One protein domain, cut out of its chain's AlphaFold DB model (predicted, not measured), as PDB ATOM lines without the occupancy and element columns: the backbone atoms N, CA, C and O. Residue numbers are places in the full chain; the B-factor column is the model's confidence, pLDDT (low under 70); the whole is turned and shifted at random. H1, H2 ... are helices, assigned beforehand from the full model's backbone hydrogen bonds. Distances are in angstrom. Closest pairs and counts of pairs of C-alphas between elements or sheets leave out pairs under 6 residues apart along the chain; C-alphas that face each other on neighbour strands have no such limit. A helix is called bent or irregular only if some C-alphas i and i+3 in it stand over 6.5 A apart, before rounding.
ATOM      1  N   TYR A  46     610.354 542.989 470.389       86.44
ATOM      2  CA  TYR A  46     609.481 541.992 471.020       86.44
ATOM      3  C   TYR A  46     610.129 541.354 472.241       86.44
ATOM      4  O   TYR A  46     609.442 541.150 473.237       86.44
ATOM      5  N   ASP A  47     611.436 541.085 472.195       84.56
ATOM      6  CA  ASP A  47     612.173 540.451 473.297       84.56
ATOM      7  C   ASP A  47     611.963 541.161 474.643       84.56
ATOM      8  O   ASP A  47     611.676 540.530 475.656       84.56
ATOM      9  N   TRP A  48     612.012 542.493 474.661       83.12
ATOM     10  CA  TRP A  48     611.873 543.253 475.903       83.12
ATOM     11  C   TRP A  48     610.502 543.097 476.568       83.12
ATOM     12  O   TRP A  48     610.417 542.962 477.788       83.12
ATOM     13  N   TYR A  49     609.426 543.141 475.779       79.44
ATOM     14  CA  TYR A  49     608.060 543.077 476.303       79.44
ATOM     15  C   TYR A  49     607.556 541.641 476.459       79.44
ATOM     16  O   TYR A  49     606.800 541.346 477.383       79.44
ATOM     17  N   GLY A  50     607.961 540.758 475.549       84.31
ATOM     18  CA  GLY A  50     607.469 539.393 475.447       84.31
ATOM     19  C   GLY A  50     608.164 538.421 476.387       84.31
ATOM     20  O   GLY A  50     607.494 537.602 477.016       84.31
ATOM     21  N   SER A  51     609.485 538.531 476.544       84.94
ATOM     22  CA  SER A  51     610.268 537.562 477.318       84.94
ATOM     23  C   SER A  51     609.822 537.442 478.782       84.94
ATOM     24  O   SER A  51     609.711 536.312 479.259       84.94
ATOM     25  N   PRO A  52     609.459 538.525 479.506       85.56
ATOM     26  CA  PRO A  52     608.875 538.391 480.840       85.56
ATOM     27  C   PRO A  52     607.534 537.642 480.843       85.56
ATOM     28  O   PRO A  52     607.320 536.773 481.685       85.56
ATOM     29  N   ALA A  53     606.630 537.946 479.905       86.56
ATOM     30  CA  ALA A  53     605.322 537.289 479.837       86.56
ATOM     31  C   ALA A  53     605.464 535.779 479.579       86.56
ATOM     32  O   ALA A  53     604.830 534.974 480.266       86.56
ATOM     33  N   LEU A  54     606.366 535.415 478.662       88.31
ATOM     34  CA  LEU A  54     606.704 534.034 478.321       88.31
ATOM     35  C   LEU A  54     607.358 533.297 479.502       88.31
ATOM     36  O   LEU A  54     606.952 532.185 479.833       88.31
ATOM     37  N   ALA A  55     608.318 533.924 480.189       89.00
ATOM     38  CA  ALA A  55     609.044 533.305 481.301       89.00
ATOM     39  C   ALA A  55     608.154 532.990 482.514       89.00
ATOM     40  O   ALA A  55     608.413 532.031 483.241       89.00
ATOM     41  N   PHE A  56     607.112 533.790 482.745       88.19
ATOM     42  CA  PHE A  56     606.202 533.617 483.879       88.19
ATOM     43  C   PHE A  56     604.916 532.857 483.531       88.19
ATOM     44  O   PHE A  56     604.025 532.796 484.381       88.19
ATOM     45  N   GLY A  57     604.798 532.305 482.316       86.06
ATOM     46  CA  GLY A  57     603.615 531.556 481.882       86.06
ATOM     47  C   GLY A  57     602.322 532.362 482.012       86.06
ATOM     48  O   GLY A  57     601.301 531.834 482.450       86.06
ATOM     49  N   ARG A  58     602.383 533.669 481.735       88.38
ATOM     50  CA  ARG A  58     601.203 534.540 481.782       88.38
ATOM     51  C   ARG A  58     600.333 534.290 480.558       88.38
ATOM     52  O   ARG A  58     600.838 533.936 479.497       88.38
ATOM     53  N   GLU A  59     599.036 534.534 480.706       92.62
ATOM     54  CA  GLU A  59     598.147 534.621 479.552       92.62
ATOM     55  C   GLU A  59     598.592 535.785 478.665       92.62
ATOM     56  O   GLU A  59     598.795 536.908 479.136       92.62
ATOM     57  N   ILE A  60     598.779 535.495 477.381       94.62
ATOM     58  CA  ILE A  60     599.204 536.468 476.381       94.62
ATOM     59  C   ILE A  60     598.022 536.724 475.458       94.62
ATOM     60  O   ILE A  60     597.426 535.796 474.924       94.62
ATOM     61  N   ILE A  61     597.696 537.996 475.256       95.38
ATOM     62  CA  ILE A  61     596.778 538.440 474.209       95.38
ATOM     63  C   ILE A  61     597.619 539.166 473.164       95.38
ATOM     64  O   ILE A  61     598.354 540.098 473.496       95.38
ATOM     65  N   ILE A 106     613.956 546.225 448.436       82.75
ATOM     66  CA  ILE A 106     615.096 545.479 448.965       82.75
ATOM     67  C   ILE A 106     615.481 544.378 447.969       82.75
ATOM     68  O   ILE A 106     614.611 543.755 447.362       82.75
ATOM     69  N   SER A 107     616.781 544.147 447.765       89.31
ATOM     70  CA  SER A 107     617.238 543.002 446.971       89.31
ATOM     71  C   SER A 107     616.947 541.692 447.706       89.31
ATOM     72  O   SER A 107     616.833 541.682 448.930       89.31
ATOM     73  N   GLU A 108     616.895 540.571 446.988       90.62
ATOM     74  CA  GLU A 108     616.722 539.247 447.602       90.62
ATOM     75  C   GLU A 108     617.797 538.967 448.667       90.62
ATOM     76  O   GLU A 108     617.485 538.593 449.796       90.62
ATOM     77  N   GLN A 109     619.065 539.267 448.362       88.12
ATOM     78  CA  GLN A 109     620.153 539.144 449.336       88.12
ATOM     79  C   GLN A 109     619.978 540.087 450.536       88.12
ATOM     80  O   GLN A 109     620.277 539.711 451.670       88.12
ATOM     81  N   GLY A 110     619.500 541.314 450.304       87.56
ATOM     82  CA  GLY A 110     619.190 542.259 451.373       87.56
ATOM     83  C   GLY A 110     618.083 541.737 452.285       87.56
ATOM     84  O   GLY A 110     618.198 541.836 453.505       87.56
ATOM     85  N   HIS A 111     617.056 541.118 451.705       89.25
ATOM     86  CA  HIS A 111     615.948 540.499 452.424       89.25
ATOM     87  C   HIS A 111     616.418 539.327 453.293       89.25
ATOM     88  O   HIS A 111     616.115 539.277 454.482       89.25
ATOM     89  N   LEU A 112     617.265 538.447 452.750       89.88
ATOM     90  CA  LEU A 112     617.884 537.358 453.515       89.88
ATOM     91  C   LEU A 112     618.746 537.879 454.672       89.88
ATOM     92  O   LEU A 112     618.686 537.350 455.783       89.88
ATOM     93  N   ASN A 113     619.529 538.933 454.437       87.06
ATOM     94  CA  ASN A 113     620.335 539.561 455.483       87.06
ATOM     95  C   ASN A 113     619.455 540.169 456.581       87.06
ATOM     96  O   ASN A 113     619.780 540.037 457.759       87.06
ATOM     97  N   LEU A 114     618.329 540.783 456.208       87.44
ATOM     98  CA  LEU A 114     617.358 541.320 457.155       87.44
ATOM     99  C   LEU A 114     616.718 540.209 458.001       87.44
ATOM    100  O   LEU A 114     616.667 540.346 459.220       87.44
ATOM    101  N   CYS A 115     616.317 539.085 457.401       90.44
ATOM    102  CA  CYS A 115     615.800 537.925 458.138       90.44
ATOM    103  C   CYS A 115     616.825 537.375 459.140       90.44
ATOM    104  O   CYS A 115     616.493 537.102 460.292       90.44
ATOM    105  N   ARG A 116     618.098 537.265 458.740       88.19
ATOM    106  CA  ARG A 116     619.181 536.836 459.645       88.19
ATOM    107  C   ARG A 116     619.376 537.815 460.798       88.19
ATOM    108  O   ARG A 116     619.543 537.390 461.937       88.19
ATOM    109  N   ALA A 117     619.328 539.110 460.506       85.62
ATOM    110  CA  ALA A 117     619.470 540.169 461.496       85.62
ATOM    111  C   ALA A 117     618.322 540.188 462.516       85.62
ATOM    112  O   ALA A 117     618.560 540.381 463.704       85.62
ATOM    113  N   LEU A 118     617.095 539.945 462.050       89.06
ATOM    114  CA  LEU A 118     615.882 539.886 462.867       89.06
ATOM    115  C   LEU A 118     615.638 538.517 463.506       89.06
ATOM    116  O   LEU A 118     614.643 538.365 464.204       89.06
ATOM    117  N   CYS A 119     616.515 537.530 463.294       90.69
ATOM    118  CA  CYS A 119     616.286 536.146 463.711       90.69
ATOM    119  C   CYS A 119     615.789 536.046 465.158       90.69
ATOM    120  O   CYS A 119     614.770 535.405 465.398       90.69
ATOM    121  N   HIS A 120     616.461 536.717 466.105       88.94
ATOM    122  CA  HIS A 120     616.085 536.694 467.526       88.94
ATOM    123  C   HIS A 120     614.658 537.205 467.756       88.94
ATOM    124  O   HIS A 120     613.847 536.528 468.380       88.94
ATOM    125  N   GLU A 121     614.328 538.358 467.176       89.12
ATOM    126  CA  GLU A 121     612.991 538.955 467.266       89.12
ATOM    127  C   GLU A 121     611.919 538.078 466.628       89.12
ATOM    128  O   GLU A 121     610.820 537.956 467.163       89.12
ATOM    129  N   ILE A 122     612.246 537.421 465.516       93.25
ATOM    130  CA  ILE A 122     611.359 536.464 464.856       93.25
ATOM    131  C   ILE A 122     611.087 535.263 465.769       93.25
ATOM    132  O   ILE A 122     609.946 534.815 465.857       93.25
ATOM    133  N   GLN A 123     612.089 534.754 466.492       93.38
ATOM    134  CA  GLN A 123     611.871 533.643 467.423       93.38
ATOM    135  C   GLN A 123     611.004 534.042 468.617       93.38
ATOM    136  O   GLN A 123     610.149 533.259 469.028       93.38
ATOM    137  N   VAL A 124     611.188 535.247 469.163       92.38
ATOM    138  CA  VAL A 124     610.307 535.758 470.227       92.38
ATOM    139  C   VAL A 124     608.893 535.954 469.686       92.38
ATOM    140  O   VAL A 124     607.930 535.544 470.324       92.38
ATOM    141  N   TYR A 125     608.756 536.511 468.481       94.19
ATOM    142  CA  TYR A 125     607.470 536.662 467.810       94.19
ATOM    143  C   TYR A 125     606.742 535.321 467.646       94.19
ATOM    144  O   TYR A 125     605.577 535.225 468.024       94.19
ATOM    145  N   LYS A 126     607.430 534.270 467.177       95.25
ATOM    146  CA  LYS A 126     606.881 532.904 467.095       95.25
ATOM    147  C   LYS A 126     606.325 532.442 468.441       95.25
ATOM    148  O   LYS A 126     605.170 532.036 468.515       95.25
ATOM    149  N   GLN A 127     607.116 532.573 469.507       95.19
ATOM    150  CA  GLN A 127     606.698 532.186 470.857       95.19
ATOM    151  C   GLN A 127     605.468 532.969 471.324       95.19
ATOM    152  O   GLN A 127     604.546 532.378 471.879       95.19
ATOM    153  N   LEU A 128     605.428 534.279 471.069       95.12
ATOM    154  CA  LEU A 128     604.286 535.125 471.413       95.12
ATOM    155  C   LEU A 128     603.020 534.724 470.659       95.12
ATOM    156  O   LEU A 128     601.960 534.681 471.273       95.12
ATOM    157  N   MET A 129     603.116 534.421 469.360       95.81
ATOM    158  CA  MET A 129     601.956 533.986 468.576       95.81
ATOM    159  C   MET A 129     601.438 532.632 469.063       95.81
ATOM    160  O   MET A 129     600.243 532.487 469.281       95.81
ATOM    161  N   THR A 130     602.330 531.671 469.314       95.06
ATOM    162  CA  THR A 130     601.949 530.342 469.816       95.06
ATOM    163  C   THR A 130     601.367 530.384 471.230       95.06
ATOM    164  O   THR A 130     600.502 529.577 471.555       95.06
ATOM    165  N   ALA A 131     601.825 531.302 472.082       95.19
ATOM    166  CA  ALA A 131     601.331 531.438 473.452       95.19
ATOM    167  C   ALA A 131     600.062 532.304 473.574       95.19
ATOM    168  O   ALA A 131     599.488 532.391 474.661       95.19
ATOM    169  N   ALA A 132     599.639 532.975 472.499       96.50
ATOM    170  CA  ALA A 132     598.517 533.900 472.543       96.50
ATOM    171  C   ALA A 132     597.174 533.163 472.647       96.50
ATOM    172  O   ALA A 132     596.808 532.382 471.775       96.50
ATOM    173  N   ILE A 133     596.391 533.467 473.683       97.00
ATOM    174  CA  ILE A 133     595.124 532.775 473.969       97.00
ATOM    175  C   ILE A 133     593.985 533.167 473.018       97.00
ATOM    176  O   ILE A 133     592.971 532.479 472.946       97.00
ATOM    177  N   ASN A 134     594.123 534.294 472.313       97.25
ATOM    178  CA  ASN A 134     593.125 534.797 471.367       97.25
ATOM    179  C   ASN A 134     593.363 534.346 469.919       97.25
ATOM    180  O   ASN A 134     592.545 534.651 469.046       97.25
ATOM    181  N   LEU A 135     594.459 533.631 469.669       97.50
ATOM    182  CA  LEU A 135     594.818 533.096 468.363       97.50
ATOM    183  C   LEU A 135     594.620 531.580 468.357       97.50
ATOM    184  O   LEU A 135     594.905 530.895 469.337       97.50
ATOM    185  N   ASN A 136     594.125 531.052 467.245       96.12
ATOM    186  CA  ASN A 136     594.110 529.620 466.992       96.12
ATOM    187  C   ASN A 136     595.348 529.213 466.164       96.12
ATOM    188  O   ASN A 136     596.201 530.037 465.806       96.12
ATOM    189  N   GLU A 137     595.466 527.918 465.873       96.19
ATOM    190  CA  GLU A 137     596.583 527.381 465.091       96.19
ATOM    191  C   GLU A 137     596.650 527.983 463.677       96.19
ATOM    192  O   GLU A 137     597.733 528.308 463.191       96.19
ATOM    193  N   GLU A 138     595.502 528.191 463.032       96.94
ATOM    194  CA  GLU A 138     595.425 528.765 461.691       96.94
ATOM    195  C   GLU A 138     595.908 530.220 461.664       96.94
ATOM    196  O   GLU A 138     596.722 530.562 460.806       96.94
ATOM    197  N   ASP A 139     595.507 531.049 462.635       96.69
ATOM    198  CA  ASP A 139     595.977 532.440 462.729       96.69
ATOM    199  C   ASP A 139     597.480 532.507 462.977       96.69
ATOM    200  O   ASP A 139     598.182 533.362 462.429       96.69
ATOM    201  N   THR A 140     597.986 531.600 463.815       95.88
ATOM    202  CA  THR A 140     599.418 531.497 464.096       95.88
ATOM    203  C   THR A 140     600.164 531.177 462.805       95.88
ATOM    204  O   THR A 140     601.074 531.907 462.421       95.88
ATOM    205  N   LEU A 141     599.741 530.143 462.075       95.56
ATOM    206  CA  LEU A 141     600.368 529.749 460.814       95.56
ATOM    207  C   LEU A 141     600.254 530.826 459.731       95.56
ATOM    208  O   LEU A 141     601.209 531.032 458.985       95.56
ATOM    209  N   GLU A 142     599.123 531.522 459.633       95.44
ATOM    210  CA  GLU A 142     598.964 532.662 458.728       95.44
ATOM    211  C   GLU A 142     600.012 533.736 459.029       95.44
ATOM    212  O   GLU A 142     600.766 534.140 458.144       95.44
ATOM    213  N   SER A 143     600.130 534.117 460.298       94.75
ATOM    214  CA  SER A 143     601.065 535.143 460.760       94.75
ATOM    215  C   SER A 143     602.528 534.776 460.482       94.75
ATOM    216  O   SER A 143     603.337 535.627 460.115       94.75
ATOM    217  N   LEU A 144     602.879 533.493 460.601       94.19
ATOM    218  CA  LEU A 144     604.228 533.000 460.310       94.19
ATOM    219  C   LEU A 144     604.531 532.939 458.810       94.19
ATOM    220  O   LEU A 144     605.642 533.275 458.401       94.19
ATOM    221  N   ARG A 145     603.550 532.594 457.967       93.50
ATOM    222  CA  ARG A 145     603.705 532.677 456.502       93.50
ATOM    223  C   ARG A 145     603.941 534.118 456.045       93.50
ATOM    224  O   ARG A 145     604.679 534.349 455.090       93.50
ATOM    225  N   GLU A 146     603.360 535.089 456.746       92.12
ATOM    226  CA  GLU A 146     603.501 536.516 456.443       92.12
ATOM    227  C   GLU A 146     604.876 537.109 456.790       92.12
ATOM    228  O   GLU A 146     605.217 538.163 456.251       92.12
ATOM    229  N   LEU A 147     605.700 536.438 457.610       89.69
ATOM    230  CA  LEU A 147     607.073 536.881 457.912       89.69
ATOM    231  C   LEU A 147     607.958 536.966 456.663       89.69
ATOM    232  O   LEU A 147     608.932 537.717 456.643       89.69
ATOM    233  N   ASN A 148     607.630 536.192 455.623       86.88
ATOM    234  CA  ASN A 148     608.375 536.135 454.368       86.88
ATOM    235  C   ASN A 148     609.877 535.810 454.549       86.88
ATOM    236  O   ASN A 148     610.698 536.195 453.725       86.88
ATOM    237  N   CYS A 149     610.265 535.112 455.619       90.44
ATOM    238  CA  CYS A 149     611.638 534.665 455.862       90.44
ATOM    239  C   CYS A 149     611.719 533.147 455.636       90.44
ATOM    240  O   CYS A 149     611.038 532.424 456.362       90.44
ATOM    241  N   PRO A 150     612.510 532.644 454.663       87.06
ATOM    242  CA  PRO A 150     612.452 531.241 454.229       87.06
ATOM    243  C   PRO A 150     612.580 530.208 455.355       87.06
ATOM    244  O   PRO A 150     611.863 529.214 455.359       87.06
ATOM    245  N   ASP A 151     613.440 530.481 456.338       86.25
ATOM    246  CA  ASP A 151     613.727 529.566 457.450       86.25
ATOM    247  C   ASP A 151     612.753 529.714 458.637       86.25
ATOM    248  O   ASP A 151     612.916 529.051 459.661       86.25
ATOM    249  N   ASP A 152     611.778 530.627 458.554       86.75
ATOM    250  CA  ASP A 152     610.970 531.052 459.703       86.75
ATOM    251  C   ASP A 152     609.454 531.049 459.468       86.75
ATOM    252  O   ASP A 152     608.703 531.546 460.304       86.75
ATOM    253  N   MET A 153     608.988 530.425 458.384       87.75
ATOM    254  CA  MET A 153     607.554 530.284 458.075       87.75
ATOM    255  C   MET A 153     606.841 529.188 458.886       87.75
ATOM    256  O   MET A 153     605.686 528.863 458.608       87.75
ATOM    257  N   THR A 154     607.522 528.597 459.867       88.12
ATOM    258  CA  THR A 154     607.011 527.501 460.692       88.12
ATOM    259  C   THR A 154     607.065 527.848 462.187       88.12
ATOM    260  O   THR A 154     607.866 528.709 462.580       88.12
ATOM    261  N   PRO A 155     606.222 527.221 463.036       86.88
ATOM    262  CA  PRO A 155     606.143 527.542 464.464       86.88
ATOM    263  C   PRO A 155     607.380 527.144 465.266       86.88
ATOM    264  O   PRO A 155     607.563 527.635 466.379       86.88
ATOM    265  N   GLU A 156     608.232 526.260 464.739       91.81
ATOM    266  CA  GLU A 156     609.402 525.801 465.471       91.81
ATOM    267  C   GLU A 156     610.348 526.968 465.779       91.81
ATOM    268  O   GLU A 156     610.798 527.727 464.909       91.81
ATOM    269  N   VAL A 157     610.661 527.081 467.067       91.56
ATOM    270  CA  VAL A 157     611.656 528.010 467.584       91.56
ATOM    271  C   VAL A 157     613.027 527.386 467.386       91.56
ATOM    272  O   VAL A 157     613.286 526.266 467.828       91.56
ATOM    273  N   ARG A 158     613.930 528.125 466.748       91.50
ATOM    274  CA  ARG A 158     615.307 527.690 466.495       91.50
ATOM    275  C   ARG A 158     616.315 528.605 467.165       91.50
ATOM    276  O   ARG A 158     616.039 529.753 467.491       91.50
ATOM    277  N   PHE A 159     617.529 528.098 467.328       89.12
ATOM    278  CA  PHE A 159     618.638 528.917 467.792       89.12
ATOM    279  C   PHE A 159     619.058 529.927 466.714       89.12
ATOM    280  O   PHE A 159     619.246 529.571 465.547       89.12
ATOM    281  N   CYS A 160     619.246 531.180 467.124       86.56
ATOM    282  CA  CYS A 160     619.818 532.237 466.298       86.56
ATOM    283  C   CYS A 160     621.297 532.412 466.659       86.56
ATOM    284  O   CYS A 160     621.597 532.858 467.768       86.56
ATOM    285  N   PRO A 161     622.242 532.080 465.761       79.88
ATOM    286  CA  PRO A 161     623.660 532.252 466.043       79.88
ATOM    287  C   PRO A 161     623.980 533.723 466.323       79.88
ATOM    288  O   PRO A 161     623.727 534.580 465.478       79.88
ATOM    289  N   GLN A 162     624.598 534.010 467.473       62.22
ATOM    290  CA  GLN A 162     625.044 535.367 467.828       62.22
ATOM    291  C   GLN A 162     626.143 535.910 466.885       62.22
ATOM    292  O   GLN A 162     626.404 537.110 466.870       62.22
ATOM    293  N   ASN A 163     626.749 535.045 466.058       49.28
ATOM    294  CA  ASN A 163     627.975 535.313 465.300       49.28
ATOM    295  C   ASN A 163     627.794 535.362 463.771       49.28
ATOM    296  O   ASN A 163     628.680 534.940 463.037       49.28
ATOM    297  N   TYR A 164     626.698 535.909 463.248       47.81
ATOM    298  CA  TYR A 164     626.629 536.204 461.804       47.81
ATOM    299  C   TYR A 164     627.448 537.449 461.388       47.81
ATOM    300  O   TYR A 164     627.315 537.915 460.260       47.81
ATOM    301  N   PHE A 165     628.291 538.002 462.274       50.84
ATOM    302  CA  PHE A 165     628.848 539.360 462.147       50.84
ATOM    303  C   PHE A 165     630.367 539.455 461.997       50.84
ATOM    304  O   PHE A 165     630.919 540.528 462.218       50.84
ATOM    305  N   ASP A 166     631.018 538.385 461.546       38.59
ATOM    306  CA  ASP A 166     632.411 538.436 461.072       38.59
ATOM    307  C   ASP A 166     632.490 538.562 459.537       38.59
ATOM    308  O   ASP A 166     633.409 538.068 458.888       38.59
ATOM    309  N   TYR A 167     631.510 539.234 458.925       39.56
ATOM    310  CA  TYR A 167     631.669 539.710 457.555       39.56
ATOM    311  C   TYR A 167     632.382 541.055 457.602       39.56
ATOM    312  O   TYR A 167     631.767 542.108 457.769       39.56
ATOM    313  N   THR A 168     633.703 540.995 457.446       33.59
ATOM    314  CA  THR A 168     634.459 542.041 456.759       33.59
ATOM    315  C   THR A 168     633.696 542.427 455.492       33.59
ATOM    316  O   THR A 168     633.584 541.618 454.567       33.59
ATOM    317  N   VAL A 169     633.119 543.628 455.505       37.22
ATOM    318  CA  VAL A 169     632.714 544.359 454.300       37.22
ATOM    319  C   VAL A 169     633.944 545.080 453.774       37.22
ATOM    320  O   VAL A 169     634.651 545.676 454.619       37.22
TER     321      VAL A 169
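AT A GLANCE: This is residues 46 to 61 and 106 to 169 of the 169 residues of the protein "Hypothetical protein" of Minutocellus polymorphus (UniProt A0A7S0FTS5). H3 and H4 form a helical hairpin, with H1 packing on H3 on roughly the other side from H4, while H2 leads into H3 at a corner and touches no helix. It is a loosely joined set of four helices, and the long last stretch, residues 146 to 169, folds back from H4, passes H3 and ends at the far end of the long axis from the turn between H3 and H4. The printed part has 80 residues with four named helices, H1, H2, H3 and H4 in chain order, and no named strand; its class is all helix. The whole is only just compact, close to loose, with a radius of gyration of the C-alphas of 13.9 A, and its elongated outline spans 44 by 25 by 18 A.

HOW THE PARTS SIT: H1, residues 46 to 55, touches H3, residues 119 to 131, the closest C-alphas being those of Asp 47 and Val 124, 5.9 A apart. They run the same way at a steep tilt of 45 degrees. H2, residues 108 to 117, and H3 meet only through their link, a tight one of 1 residue. H3 and H4, residues 137 to 145, are a hairpin joined by a tight link of 5 residues. They run opposite ways at a shallow tilt of 15 degrees. H3 touches H4 with residues 126 to 130 alone, and the closest C-alphas, those of Met 129 and Thr 140, are 5.7 A apart. H1 and H4, H2 and H4, and H1 and H2 are apart. In H2, H3 and H4 every O i to N i+4 pair is within hydrogen-bond range; in H1 4 of 6 are.

IN THESE COORDINATES: H1 begins at C-alpha 46, at (609.481, 541.992, 471.020), and measures 13.5 A from first to last C-alpha. It is only just irregular: C-alphas 49 and 52 are 6.6 A apart. H2, from Glu 108 to Ala 117, measures 14.2 A. H3, from Cys 119 at (616.286, 536.146, 463.711) to Ala 131, is the longest helix, with 13 residues and 18.5 A. H4, from Glu 137 to Arg 145, measures 12.4 A and ends at C-alpha 145, at (603.705, 532.677, 456.502).

THE WHOLE: The two C-alphas farthest apart are those of Asn 134 and Thr 168, at 44.4 A. Residues 62 to 105 are cut out, in the link from H1 to H2, and C-alphas 61 and 106 are 32.0 A apart across the cut. Residues 146 to 169 hold no named element, and their C-alphas lie 7 to 26 A from the mean of all C-alphas. Val 169 is the chain's last residue. The mean pLDDT of the printed part is 85.9, and residues 162 to 169 are under 70.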